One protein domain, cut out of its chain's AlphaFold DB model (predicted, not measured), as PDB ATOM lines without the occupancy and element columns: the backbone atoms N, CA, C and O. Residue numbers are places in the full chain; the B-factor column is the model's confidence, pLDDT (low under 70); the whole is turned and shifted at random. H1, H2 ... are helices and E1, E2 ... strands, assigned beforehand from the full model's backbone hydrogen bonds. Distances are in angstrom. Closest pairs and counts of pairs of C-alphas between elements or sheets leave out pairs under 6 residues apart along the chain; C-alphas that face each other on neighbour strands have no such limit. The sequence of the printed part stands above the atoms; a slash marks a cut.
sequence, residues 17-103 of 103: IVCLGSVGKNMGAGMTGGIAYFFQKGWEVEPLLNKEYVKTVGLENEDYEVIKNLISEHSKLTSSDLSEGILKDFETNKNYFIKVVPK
ATOM      1  N   ILE A  17      38.747 -10.812 -25.049       92.50
ATOM      2  CA  ILE A  17      38.555  -9.473 -24.484       92.50
ATOM      3  C   ILE A  17      37.685  -8.626 -25.413       92.50
ATOM      4  O   ILE A  17      37.874  -8.634 -26.624       92.50
ATOM      5  N   VAL A  18      36.766  -7.849 -24.832       94.81
ATOM      6  CA  VAL A  18      36.033  -6.774 -25.519       94.81
ATOM      7  C   VAL A  18      36.350  -5.435 -24.843       94.81
ATOM      8  O   VAL A  18      36.071  -5.227 -23.653       94.81
ATOM      9  N   CYS A  19      36.936  -4.515 -25.605       94.19
ATOM     10  CA  CYS A  19      37.254  -3.156 -25.178       94.19
ATOM     11  C   CYS A  19      36.318  -2.157 -25.863       94.19
ATOM     12  O   CYS A  19      36.272  -2.078 -27.090       94.19
ATOM     13  N   LEU A  20      35.561  -1.399 -25.065       93.19
ATOM     14  CA  LEU A  20      34.547  -0.463 -25.562       93.19
ATOM     15  C   LEU A  20      35.048   0.983 -25.683       93.19
ATOM     16  O   LEU A  20      34.329   1.830 -26.204       93.19
ATOM     17  N   GLY A  21      36.260   1.267 -25.208       87.12
ATOM     18  CA  GLY A  21      36.883   2.586 -25.307       87.12
ATOM     19  C   GLY A  21      38.296   2.526 -25.869       87.12
ATOM     20  O   GLY A  21      38.825   1.444 -26.139       87.12
ATOM     21  N   SER A  22      38.889   3.708 -26.043       84.88
ATOM     22  CA  SER A  22      40.230   3.867 -26.598       84.88
ATOM     23  C   SER A  22      41.302   3.241 -25.713       84.88
ATOM     24  O   SER A  22      41.165   3.151 -24.489       84.88
ATOM     25  N   VAL A  23      42.399   2.863 -26.354       85.56
ATOM     26  CA  VAL A  23      43.595   2.322 -25.708       85.56
ATOM     27  C   VAL A  23      44.825   3.168 -26.025       85.56
ATOM     28  O   VAL A  23      44.778   4.024 -26.909       85.56
ATOM     29  N   GLY A  24      45.915   2.947 -25.294       82.94
ATOM     30  CA  GLY A  24      47.210   3.559 -25.576       82.94
ATOM     31  C   GLY A  24      47.987   2.869 -26.701       82.94
ATOM     32  O   GLY A  24      47.512   1.933 -27.347       82.94
ATOM     33  N   LYS A  25      49.206   3.352 -26.946       84.00
ATOM     34  CA  LYS A  25      50.104   2.846 -27.994       84.00
ATOM     35  C   LYS A  25      50.729   1.501 -27.610       84.00
ATOM     36  O   LYS A  25      50.697   1.077 -26.454       84.00
ATOM     37  N   ASN A  26      51.378   0.879 -28.599       82.75
ATOM     38  CA  ASN A  26      52.139  -0.364 -28.453       82.75
ATOM     39  C   ASN A  26      51.280  -1.546 -27.962       82.75
ATOM     40  O   ASN A  26      51.740  -2.414 -27.224       82.75
ATOM     41  N   MET A  27      50.010  -1.566 -28.368       85.69
ATOM     42  CA  MET A  27      49.050  -2.582 -27.958       85.69
ATOM     43  C   MET A  27      49.406  -3.962 -28.519       85.69
ATOM     44  O   MET A  27      49.725  -4.092 -29.702       85.69
ATOM     45  N   GLY A  28      49.279  -4.996 -27.686       79.69
ATOM     46  CA  GLY A  28      49.523  -6.382 -28.080       79.69
ATOM     47  C   GLY A  28      51.002  -6.761 -28.164       79.69
ATOM     48  O   GLY A  28      51.326  -7.804 -28.724       79.69
ATOM     49  N   ALA A  29      51.913  -5.949 -27.619       85.06
ATOM     50  CA  ALA A  29      53.316  -6.332 -27.496       85.06
ATOM     51  C   ALA A  29      53.448  -7.650 -26.704       85.06
ATOM     52  O   ALA A  29      52.870  -7.807 -25.631       85.06
ATOM     53  N   GLY A  30      54.152  -8.642 -27.252       83.62
ATOM     54  CA  GLY A  30      54.284  -9.954 -26.608       83.62
ATOM     55  C   GLY A  30      52.982 -10.761 -26.488       83.62
ATOM     56  O   GLY A  30      52.977 -11.789 -25.809       83.62
ATOM     57  N   MET A  31      51.885 -10.333 -27.123       88.00
ATOM     58  CA  MET A  31      50.659 -11.124 -27.208       88.00
ATOM     59  C   MET A  31      50.932 -12.362 -28.069       88.00
ATOM     60  O   MET A  31      51.299 -12.248 -29.237       88.00
ATOM     61  N   THR A  32      50.767 -13.546 -27.483       85.38
ATOM     62  CA  THR A  32      51.049 -14.840 -28.134       85.38
ATOM     63  C   THR A  32      49.811 -15.727 -28.262       85.38
ATOM     64  O   THR A  32      49.862 -16.739 -28.955       85.38
ATOM     65  N   GLY A  33      48.680 -15.349 -27.653       87.88
ATOM     66  CA  GLY A  33      47.421 -16.086 -27.767       87.88
ATOM     67  C   GLY A  33      46.188 -15.269 -27.372       87.88
ATOM     68  O   GLY A  33      46.291 -14.236 -26.714       87.88
ATOM     69  N   GLY A  34      45.008 -15.759 -27.762       92.94
ATOM     70  CA  GLY A  34      43.711 -15.136 -27.474       92.94
ATOM     71  C   GLY A  34      43.161 -14.255 -28.599       92.94
ATOM     72  O   GLY A  34      43.749 -14.147 -29.674       92.94
ATOM     73  N   ILE A  35      41.997 -13.651 -28.350       95.44
ATOM     74  CA  ILE A  35      41.293 -12.768 -29.292       95.44
ATOM     75  C   ILE A  35      40.877 -11.494 -28.562       95.44
ATOM     76  O   ILE A  35      40.340 -11.546 -27.454       95.44
ATOM     77  N   ALA A  36      41.078 -10.344 -29.198       95.69
ATOM     78  CA  ALA A  36      40.601  -9.072 -28.683       95.69
ATOM     79  C   ALA A  36      39.707  -8.359 -29.698       95.69
ATOM     80  O   ALA A  36      40.030  -8.265 -30.880       95.69
ATOM     81  N   TYR A  37      38.591  -7.826 -29.212       96.88
ATOM     82  CA  TYR A  37      37.649  -7.023 -29.978       96.88
ATOM     83  C   TYR A  37      37.637  -5.595 -29.452       96.88
ATOM     84  O   TYR A  37      37.531  -5.369 -28.245       96.88
ATOM     85  N   PHE A  38      37.690  -4.628 -30.359       96.38
ATOM     86  CA  PHE A  38      37.704  -3.209 -30.014       96.38
ATOM     87  C   PHE A  38      36.556  -2.480 -30.687       96.38
ATOM     88  O   PHE A  38      36.387  -2.594 -31.896       96.38
ATOM     89  N   PHE A  39      35.802  -1.705 -29.913       96.69
ATOM     90  CA  PHE A  39      34.781  -0.801 -30.429       96.69
ATOM     91  C   PHE A  39      35.414   0.542 -30.813       96.69
ATOM     92  O   PHE A  39      35.639   1.405 -29.963       96.69
ATOM     93  N   GLN A  40      35.710   0.725 -32.097       93.56
ATOM     94  CA  GLN A  40      36.478   1.862 -32.612       93.56
ATOM     95  C   GLN A  40      35.605   3.019 -33.132       93.56
ATOM     96  O   GLN A  40      35.779   3.533 -34.235       93.56
ATOM     97  N   LYS A  41      34.615   3.452 -32.342       92.38
ATOM     98  CA  LYS A  41      33.753   4.586 -32.711       92.38
ATOM     99  C   LYS A  41      34.395   5.913 -32.294       92.38
ATOM    100  O   LYS A  41      34.418   6.245 -31.114       92.38
ATOM    101  N   GLY A  42      34.892   6.676 -33.269       89.88
ATOM    102  CA  GLY A  42      35.540   7.978 -33.037       89.88
ATOM    103  C   GLY A  42      37.037   7.904 -32.712       89.88
ATOM    104  O   GLY A  42      37.615   8.897 -32.281       89.88
ATOM    105  N   TRP A  43      37.658   6.741 -32.909       92.44
ATOM    106  CA  TRP A  43      39.097   6.511 -32.788       92.44
ATOM    107  C   TRP A  43      39.493   5.323 -33.673       92.44
ATOM    108  O   TRP A  43      38.620   4.621 -34.175       92.44
ATOM    109  N   GLU A  44      40.790   5.094 -33.871       92.31
ATOM    110  CA  GLU A  44      41.290   4.004 -34.714       92.31
ATOM    111  C   GLU A  44      42.254   3.108 -33.938       92.31
ATOM    112  O   GLU A  44      43.150   3.592 -33.245       92.31
ATOM    113  N   VAL A  45      42.084   1.793 -34.080       92.81
ATOM    114  CA  VAL A  45      42.928   0.790 -33.411       92.81
ATOM    115  C   VAL A  45      44.249   0.584 -34.146       92.81
ATOM    116  O   VAL A  45      45.300   0.458 -33.521       92.81
ATOM    117  N   GLU A  46      44.209   0.572 -35.477       92.12
ATOM    118  CA  GLU A  46      45.338   0.214 -36.343       92.12
ATOM    119  C   GLU A  46      46.631   1.024 -36.081       92.12
ATOM    120  O   GLU A  46      47.713   0.424 -36.091       92.12
ATOM    121  N   PRO A  47      46.584   2.344 -35.793       93.50
ATOM    122  CA  PRO A  47      47.783   3.126 -35.473       93.50
ATOM    123  C   PRO A  47      48.411   2.810 -34.106       93.50
ATOM    124  O   PRO A  47      49.542   3.220 -33.847       93.50
ATOM    125  N   LEU A  48      47.685   2.130 -33.216       91.69
ATOM    126  CA  LEU A  48      48.085   1.882 -31.827       91.69
ATOM    127  C   LEU A  48      48.690   0.487 -31.618       91.69
ATOM    128  O   LEU A  48      49.290   0.223 -30.574       91.69
ATOM    129  N   LEU A  49      48.556  -0.397 -32.609       91.94
ATOM    130  CA  LEU A  49      49.031  -1.777 -32.563       91.94
ATOM    131  C   LEU A  49      50.556  -1.873 -32.605       91.94
ATOM    132  O   LEU A  49      51.214  -1.249 -33.441       91.94
ATOM    133  N   ASN A  50      51.108  -2.776 -31.798       90.69
ATOM    134  CA  ASN A  50      52.421  -3.332 -32.071       90.69
ATOM    135  C   ASN A  50      52.306  -4.371 -33.198       90.69
ATOM    136  O   ASN A  50      52.034  -5.553 -32.980       90.69
ATOM    137  N   LYS A  51      52.550  -3.917 -34.428       91.50
ATOM    138  CA  LYS A  51      52.445  -4.750 -35.633       91.50
ATOM    139  C   LYS A  51      53.506  -5.848 -35.720       91.50
ATOM    140  O   LYS A  51      53.448  -6.639 -36.655       91.50
ATOM    141  N   GLU A  52      54.480  -5.918 -34.816       92.88
ATOM    142  CA  GLU A  52      55.400  -7.059 -34.733       92.88
ATOM    143  C   GLU A  52      54.689  -8.307 -34.195       92.88
ATOM    144  O   GLU A  52      54.935  -9.399 -34.698       92.88
ATOM    145  N   TYR A  53      53.756  -8.137 -33.252       90.81
ATOM    146  CA  TYR A  53      53.126  -9.240 -32.516       90.81
ATOM    147  C   TYR A  53      51.684  -9.517 -32.921       90.81
ATOM    148  O   TYR A  53      51.245 -10.662 -32.866       90.81
ATOM    149  N   VAL A  54      50.940  -8.491 -33.337       94.81
ATOM    150  CA  VAL A  54      49.503  -8.613 -33.605       94.81
ATOM    151  C   VAL A  54      49.126  -8.102 -34.989       94.81
ATOM    152  O   VAL A  54      49.871  -7.366 -35.643       94.81
ATOM    153  N   LYS A  55      47.949  -8.520 -35.450       94.69
ATOM    154  CA  LYS A  55      47.335  -8.089 -36.707       94.69
ATOM    155  C   LYS A  55      45.824  -7.953 -36.550       94.69
ATOM    156  O   LYS A  55      45.219  -8.604 -35.697       94.69
ATOM    157  N   THR A  56      45.228  -7.130 -37.402       96.12
ATOM    158  CA  THR A  56      43.777  -7.045 -37.557       96.12
ATOM    159  C   THR A  56      43.304  -8.086 -38.563       96.12
ATOM    160  O   THR A  56      43.978  -8.375 -39.554       96.12
ATOM    161  N   VAL A  57      42.158  -8.697 -38.284       96.12
ATOM    162  CA  VAL A  57      41.506  -9.670 -39.169       96.12
ATOM    163  C   VAL A  57      40.015  -9.356 -39.271       96.12
ATOM    164  O   VAL A  57      39.467  -8.621 -38.447       96.12
ATOM    165  N   GLY A  58      39.361  -9.890 -40.304       95.38
ATOM    166  CA  GLY A  58      37.915  -9.760 -40.463       95.38
ATOM    167  C   GLY A  58      37.152 -10.434 -39.322       95.38
ATOM    168  O   GLY A  58      37.613 -11.430 -38.765       95.38
ATOM    169  N   LEU A  59      35.993  -9.868 -38.987       97.25
ATOM    170  CA  LEU A  59      35.027 -10.481 -38.079       97.25
ATOM    171  C   LEU A  59      34.200 -11.534 -38.820       97.25
ATOM    172  O   LEU A  59      33.725 -11.291 -39.932       97.25
ATOM    173  N   GLU A  60      34.002 -12.670 -38.169       96.00
ATOM    174  CA  GLU A  60      33.120 -13.757 -38.588       96.00
ATOM    175  C   GLU A  60      31.771 -13.670 -37.856       96.00
ATOM    176  O   GLU A  60      31.603 -12.894 -36.911       96.00
ATOM    177  N   ASN A  61      30.779 -14.453 -38.289       93.94
ATOM    178  CA  ASN A  61      29.435 -14.396 -37.702       93.94
ATOM    179  C   ASN A  61      29.447 -14.756 -36.207       93.94
ATOM    180  O   ASN A  61      28.769 -14.121 -35.400       93.94
ATOM    181  N   GLU A  62      30.267 -15.734 -35.841       95.44
ATOM    182  CA  GLU A  62      30.468 -16.230 -34.485       95.44
ATOM    183  C   GLU A  62      31.079 -15.161 -33.570       95.44
ATOM    184  O   GLU A  62      30.754 -15.098 -32.381       95.44
ATOM    185  N   ASP A  63      31.917 -14.275 -34.118       97.25
ATOM    186  CA  ASP A  63      32.543 -13.199 -33.351       97.25
ATOM    187  C   ASP A  63      31.490 -12.212 -32.830       97.25
ATOM    188  O   ASP A  63      31.576 -11.756 -31.688       97.25
ATOM    189  N   TYR A  64      30.459 -11.908 -33.626       97.38
ATOM    190  CA  TYR A  64      29.395 -10.992 -33.209       97.38
ATOM    191  C   TYR A  64      28.584 -11.536 -32.034       97.38
ATOM    192  O   TYR A  64      28.244 -10.770 -31.130       97.38
ATOM    193  N   GLU A  65      28.321 -12.843 -32.004       96.81
ATOM    194  CA  GLU A  65      27.639 -13.486 -30.877       96.81
ATOM    195  C   GLU A  65      28.493 -13.415 -29.605       96.81
ATOM    196  O   GLU A  65      28.002 -13.048 -28.535       96.81
ATOM    197  N   VAL A  66      29.800 -13.672 -29.722       97.06
ATOM    198  CA  VAL A  66      30.747 -13.545 -28.603       97.06
ATOM    199  C   VAL A  66      30.793 -12.108 -28.076       97.06
ATOM    200  O   VAL A  66      30.676 -11.889 -26.869       97.06
ATOM    201  N   ILE A  67      30.915 -11.119 -28.967       97.75
ATOM    202  CA  ILE A  67      30.932  -9.695 -28.609       97.75
ATOM    203  C   ILE A  67      29.639  -9.319 -27.881       97.75
ATOM    204  O   ILE A  67      29.685  -8.738 -26.796       97.75
ATOM    205  N   LYS A  68      28.480  -9.669 -28.448       97.12
ATOM    206  CA  LYS A  68      27.170  -9.325 -27.887       97.12
ATOM    207  C   LYS A  68      26.972  -9.922 -26.497       97.12
ATOM    208  O   LYS A  68      26.505  -9.218 -25.600       97.12
ATOM    209  N   ASN A  69      27.370 -11.178 -26.303       96.94
ATOM    210  CA  ASN A  69      27.280 -11.856 -25.011       96.94
ATOM    211  C   ASN A  69      28.156 -11.175 -23.955       96.94
ATOM    212  O   ASN A  69      27.651 -10.812 -22.893       96.94
ATOM    213  N   LEU A  70      29.426 -10.899 -24.270       96.31
ATOM    214  CA  LEU A  70      30.348 -10.244 -23.336       96.31
ATOM    215  C   LEU A  70      29.912  -8.815 -22.980       96.31
ATOM    216  O   LEU A  70      30.026  -8.401 -21.825       96.31
ATOM    217  N   ILE A  71      29.366  -8.056 -23.937       96.25
ATOM    218  CA  ILE A  71      28.808  -6.723 -23.657       96.25
ATOM    219  C   ILE A  71      27.539  -6.838 -22.809       96.25
ATOM    220  O   ILE A  71      27.363  -6.049 -21.884       96.25
ATOM    221  N   SER A  72      26.671  -7.822 -23.070       95.38
ATOM    222  CA  SER A  72      25.461  -8.059 -22.271       95.38
ATOM    223  C   SER A  72      25.791  -8.388 -20.817       95.38
ATOM    224  O   SER A  72      25.201  -7.808 -19.907       95.38
ATOM    225  N   GLU A  73      26.762  -9.269 -20.586       94.50
ATOM    226  CA  GLU A  73      27.255  -9.587 -19.245       94.50
ATOM    227  C   GLU A  73      27.856  -8.356 -18.564       94.50
ATOM    228  O   GLU A  73      27.483  -8.032 -17.436       94.50
ATOM    229  N   HIS A  74      28.715  -7.610 -19.265       92.62
ATOM    230  CA  HIS A  74      29.289  -6.374 -18.741       92.62
ATOM    231  C   HIS A  74      28.210  -5.345 -18.374       92.62
ATOM    232  O   HIS A  74      28.269  -4.754 -17.295       92.62
ATOM    233  N   SER A  75      27.199  -5.167 -19.227       93.50
ATOM    234  CA  SER A  75      26.074  -4.258 -19.000       93.50
ATOM    235  C   SER A  75      25.278  -4.649 -17.758       93.50
ATOM    236  O   SER A  75      24.988  -3.791 -16.932       93.50
ATOM    237  N   LYS A  76      24.978  -5.942 -17.577       93.12
ATOM    238  CA  LYS A  76      24.257  -6.450 -16.396       93.12
ATOM    239  C   LYS A  76      25.028  -6.222 -15.097       93.12
ATOM    240  O   LYS A  76      24.417  -5.970 -14.067       93.12
ATOM    241  N   LEU A  77      26.355  -6.337 -15.144       91.31
ATOM    242  CA  LEU A  77      27.215  -6.210 -13.967       91.31
ATOM    243  C   LEU A  77      27.555  -4.759 -13.610       91.31
ATOM    244  O   LEU A  77      27.926  -4.498 -12.469       91.31
ATOM    245  N   THR A  78      27.485  -3.833 -14.569       90.25
ATOM    246  CA  THR A  78      28.010  -2.466 -14.387       90.25
ATOM    247  C   THR A  78      27.018  -1.348 -14.667       90.25
ATOM    248  O   THR A  78      27.327  -0.207 -14.337       90.25
ATOM    249  N   SER A  79      25.860  -1.641 -15.274       89.94
ATOM    250  CA  SER A  79      24.890  -0.630 -15.730       89.94
ATOM    251  C   SER A  79      25.546   0.474 -16.567       89.94
ATOM    252  O   SER A  79      25.278   1.659 -16.408       89.94
ATOM    253  N   SER A  80      26.492   0.082 -17.422       90.44
ATOM    254  CA  SER A  80      27.232   1.001 -18.281       90.44
ATOM    255  C   SER A  80      26.334   1.545 -19.395       90.44
ATOM    256  O   SER A  80      25.987   0.799 -20.312       90.44
ATOM    257  N   ASP A  81      26.072   2.856 -19.383       91.88
ATOM    258  CA  ASP A  81      25.312   3.559 -20.433       91.88
ATOM    259  C   ASP A  81      25.854   3.280 -21.845       91.88
ATOM    260  O   ASP A  81      25.097   3.113 -22.801       91.88
ATOM    261  N   LEU A  82      27.183   3.198 -21.988       92.19
ATOM    262  CA  LEU A  82      27.829   2.866 -23.258       92.19
ATOM    263  C   LEU A  82      27.467   1.449 -23.717       92.19
ATOM    264  O   LEU A  82      27.134   1.244 -24.883       92.19
ATOM    265  N   SER A  83      27.528   0.474 -22.809       93.75
ATOM    266  CA  SER A  83      27.204  -0.924 -23.117       93.75
ATOM    267  C   SER A  83      25.730  -1.077 -23.484       93.75
ATOM    268  O   SER A  83      25.413  -1.719 -24.484       93.75
ATOM    269  N   GLU A  84      24.838  -0.426 -22.737       94.69
ATOM    270  CA  GLU A  84      23.404  -0.388 -23.034       94.69
ATOM    271  C   GLU A  84      23.120   0.279 -24.382       94.69
ATOM    272  O   GLU A  84      22.354  -0.246 -25.192       94.69
ATOM    273  N   GLY A  85      23.788   1.400 -24.666       95.25
ATOM    274  CA  GLY A  85      23.681   2.111 -25.936       95.25
ATOM    275  C   GLY A  85      24.125   1.265 -27.130       95.25
ATOM    276  O   GLY A  85      23.444   1.254 -28.157       95.25
ATOM    277  N   ILE A  86      25.221   0.514 -26.991       96.12
ATOM    278  CA  ILE A  86      25.698  -0.413 -28.027       96.12
ATOM    279  C   ILE A  86      24.703  -1.559 -28.229       96.12
ATOM    280  O   ILE A  86      24.383  -1.883 -29.370       96.12
ATOM    281  N   LEU A  87      24.188  -2.160 -27.152       96.62
ATOM    282  CA  LEU A  87      23.249  -3.286 -27.233       96.62
ATOM    283  C   LEU A  87      21.895  -2.885 -27.830       96.62
ATOM    284  O   LEU A  87      21.296  -3.677 -28.558       96.62
ATOM    285  N   LYS A  88      21.422  -1.665 -27.548       97.19
ATOM    286  CA  LYS A  88      20.147  -1.139 -28.055       97.19
ATOM    287  C   LYS A  88      20.101  -1.065 -29.583       97.19
ATOM    288  O   LYS A  88      19.040  -1.277 -30.162       97.19
ATOM    289  N   ASP A  89      21.230  -0.776 -30.221       95.94
ATOM    290  CA  ASP A  89      21.369  -0.707 -31.680       95.94
ATOM    291  C   ASP A  89      22.581  -1.530 -32.138       95.94
ATOM    292  O   ASP A  89      23.516  -1.038 -32.778       95.94
ATOM    293  N   PHE A  90      22.608  -2.801 -31.729       96.81
ATOM    294  CA  PHE A  90      23.760  -3.666 -31.971       96.81
ATOM    295  C   PHE A  90      24.028  -3.879 -33.464       96.81
ATOM    296  O   PHE A  90      25.182  -3.881 -33.877       96.81
ATOM    297  N   GLU A  91      22.987  -3.987 -34.292       95.94
ATOM    298  CA  GLU A  91      23.134  -4.220 -35.736       95.94
ATOM    299  C   GLU A  91      23.883  -3.096 -36.458       95.94
ATOM    300  O   GLU A  91      24.656  -3.358 -37.380       95.94
ATOM    301  N   THR A  92      23.708  -1.854 -36.009       95.81
ATOM    302  CA  THR A  92      24.480  -0.718 -36.514       95.81
ATOM    303  C   THR A  92      25.862  -0.680 -35.873       95.81
ATOM    304  O   THR A  92      26.869  -0.507 -36.565       95.81
ATOM    305  N   ASN A  93      25.929  -0.851 -34.546       96.31
ATOM    306  CA  ASN A  93      27.172  -0.683 -33.796       96.31
ATOM    307  C   ASN A  93      28.194  -1.803 -34.046       96.31
ATOM    308  O   ASN A  93      29.394  -1.552 -33.926       96.31
ATOM    309  N   LYS A  94      27.763  -3.004 -34.448       95.75
ATOM    310  CA  LYS A  94      28.658  -4.140 -34.713       95.75
ATOM    311  C   LYS A  94      29.709  -3.837 -35.789       95.75
ATOM    312  O   LYS A  94      30.815  -4.357 -35.727       95.75
ATOM    313  N   ASN A  95      29.399  -2.931 -36.719       95.44
ATOM    314  CA  ASN A  95      30.302  -2.525 -37.803       95.44
ATOM    315  C   ASN A  95      31.483  -1.660 -37.331       95.44
ATOM    316  O   ASN A  95      32.422  -1.442 -38.090       95.44
ATOM    317  N   TYR A  96      31.451  -1.159 -36.092       96.44
ATOM    318  CA  TYR A  96      32.582  -0.452 -35.485       96.44
ATOM    319  C   TYR A  96      33.512  -1.387 -34.710       96.44
ATOM    320  O   TYR A  96      34.446  -0.900 -34.076       96.44
ATOM    321  N   PHE A  97      33.265  -2.700 -34.710       97.31
ATOM    322  CA  PHE A  97      34.189  -3.635 -34.086       97.31
ATOM    323  C   PHE A  97      35.324  -4.009 -35.029       97.31
ATOM    324  O   PHE A  97      35.143  -4.169 -36.233       97.31
ATOM    325  N   ILE A  98      36.501  -4.187 -34.444       97.00
ATOM    326  CA  ILE A  98      37.663  -4.758 -35.112       97.00
ATOM    327  C   ILE A  98      38.228  -5.892 -34.264       97.00
ATOM    328  O   ILE A  98      38.266  -5.797 -33.034       97.00
ATOM    329  N   LYS A  99      38.643  -6.971 -34.930       97.19
ATOM    330  CA  LYS A  99      39.245  -8.151 -34.310       97.19
ATOM    331  C   LYS A  99      40.761  -8.070 -34.428       97.19
ATOM    332  O   LYS A  99      41.298  -7.906 -35.523       97.19
ATOM    333  N   VAL A 100      41.437  -8.198 -33.294       95.81
ATOM    334  CA  VAL A 100      42.894  -8.232 -33.167       95.81
ATOM    335  C   VAL A 100      43.295  -9.604 -32.648       95.81
ATOM    336  O   VAL A 100      42.742 -10.099 -31.663       95.81
ATOM    337  N   VAL A 101      44.259 -10.215 -33.328       94.81
ATOM    338  CA  VAL A 101      44.796 -11.540 -32.999       94.81
ATOM    339  C   VAL A 101      46.330 -11.509 -33.005       94.81
ATOM    340  O   VAL A 101      46.912 -10.663 -33.700       94.81
ATOM    341  N   PRO A 102      46.997 -12.420 -32.275       92.62
ATOM    342  CA  PRO A 102      48.428 -12.652 -32.423       92.62
ATOM    343  C   PRO A 102      48.762 -13.044 -33.866       92.62
ATOM    344  O   PRO A 102      47.920 -13.575 -34.600       92.62
ATOM    345  N   LYS A 103      49.991 -12.751 -34.282       87.44
ATOM    346  CA  LYS A 103      50.470 -13.090 -35.618       87.44
ATOM    347  C   LYS A 103      50.608 -14.581 -35.857       87.44
ATOM    348  O   LYS A 103      51.154 -15.285 -34.985       87.44
TER     349      LYS A 103
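Overview. This is residues 17 to 103 of the 103 residues of the protein "GXGXG domain-containing protein" of Leptospira interrogans serovar Bataviae str. HAI135 (UniProt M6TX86). A small twisted sheet of four strands has the long helix H1 across one face, and the two long links, residues 20 to 34 and 40 to 53, loop out on the side away from H1. H2 folds back on H1 as a helical hairpin, and H3 leads straight into E4. The printed part has 87 residues, with three named helices and four strands in the order E1 E2 E3 H1 H2 H3 E4; the sheet, E1 E2 E4 E3, is mixed and the class is mixed, helices and strands. The whole is compact, with a radius of gyration of the C-alphas of 12.9 A and spans of 36 by 25 by 23 A.

Arrangement. E1, residues 17 to 19, is parallel to E2, residues 35 to 39, with N 19 and O 37 at 2.8 A. E4, residues 97 to 102, is antiparallel to E2, with N 100 and O 36 at 2.8 A, and to E3, residues 54 to 57, with N 57 and O 99 at 3.0 A. H1, residues 61 to 78, is on one face of this sheet, two layers, at a height over the sheet of 9.6 A; the C-alphas of Val 18 and Ile 67, the closest of E1 and H1, are 6.6 A apart. It runs across the strands, at 70 degrees to E1 on the local plane. With residues 68 to 75 alone it touches H2, residues 81 to 88, at a steep tilt of 41 degrees, opposite ways; the closest C-alphas, of Ser 75 and Ser 83, are 5.4 A apart. H3, residues 90 to 96, only grazes the sheet, with residues 93 to 96. Each O i to N i+4 pair is within hydrogen-bond range in H2, 13 of 14 in H1 and 1 of 3 in H3, which has 2 of 4 O i to N i+3 pairs.

Along the chain. E1 begins at C-alpha 17, (38.555, -9.473, -24.484). H1 is 26.2 A long from C-alpha 61, (29.435, -14.396, -37.702), and E4 is 16.9 A long, ending at C-alpha 102, (48.428, -12.652, -32.423).

Size, cuts and confidence. The two C-alphas farthest apart, of Glu 52 and Ser 79, are 36.5 A apart. The printed part has no cut; the links E1 to E2 and E2 to E3 are long. No printed residue is under pLDDT 70.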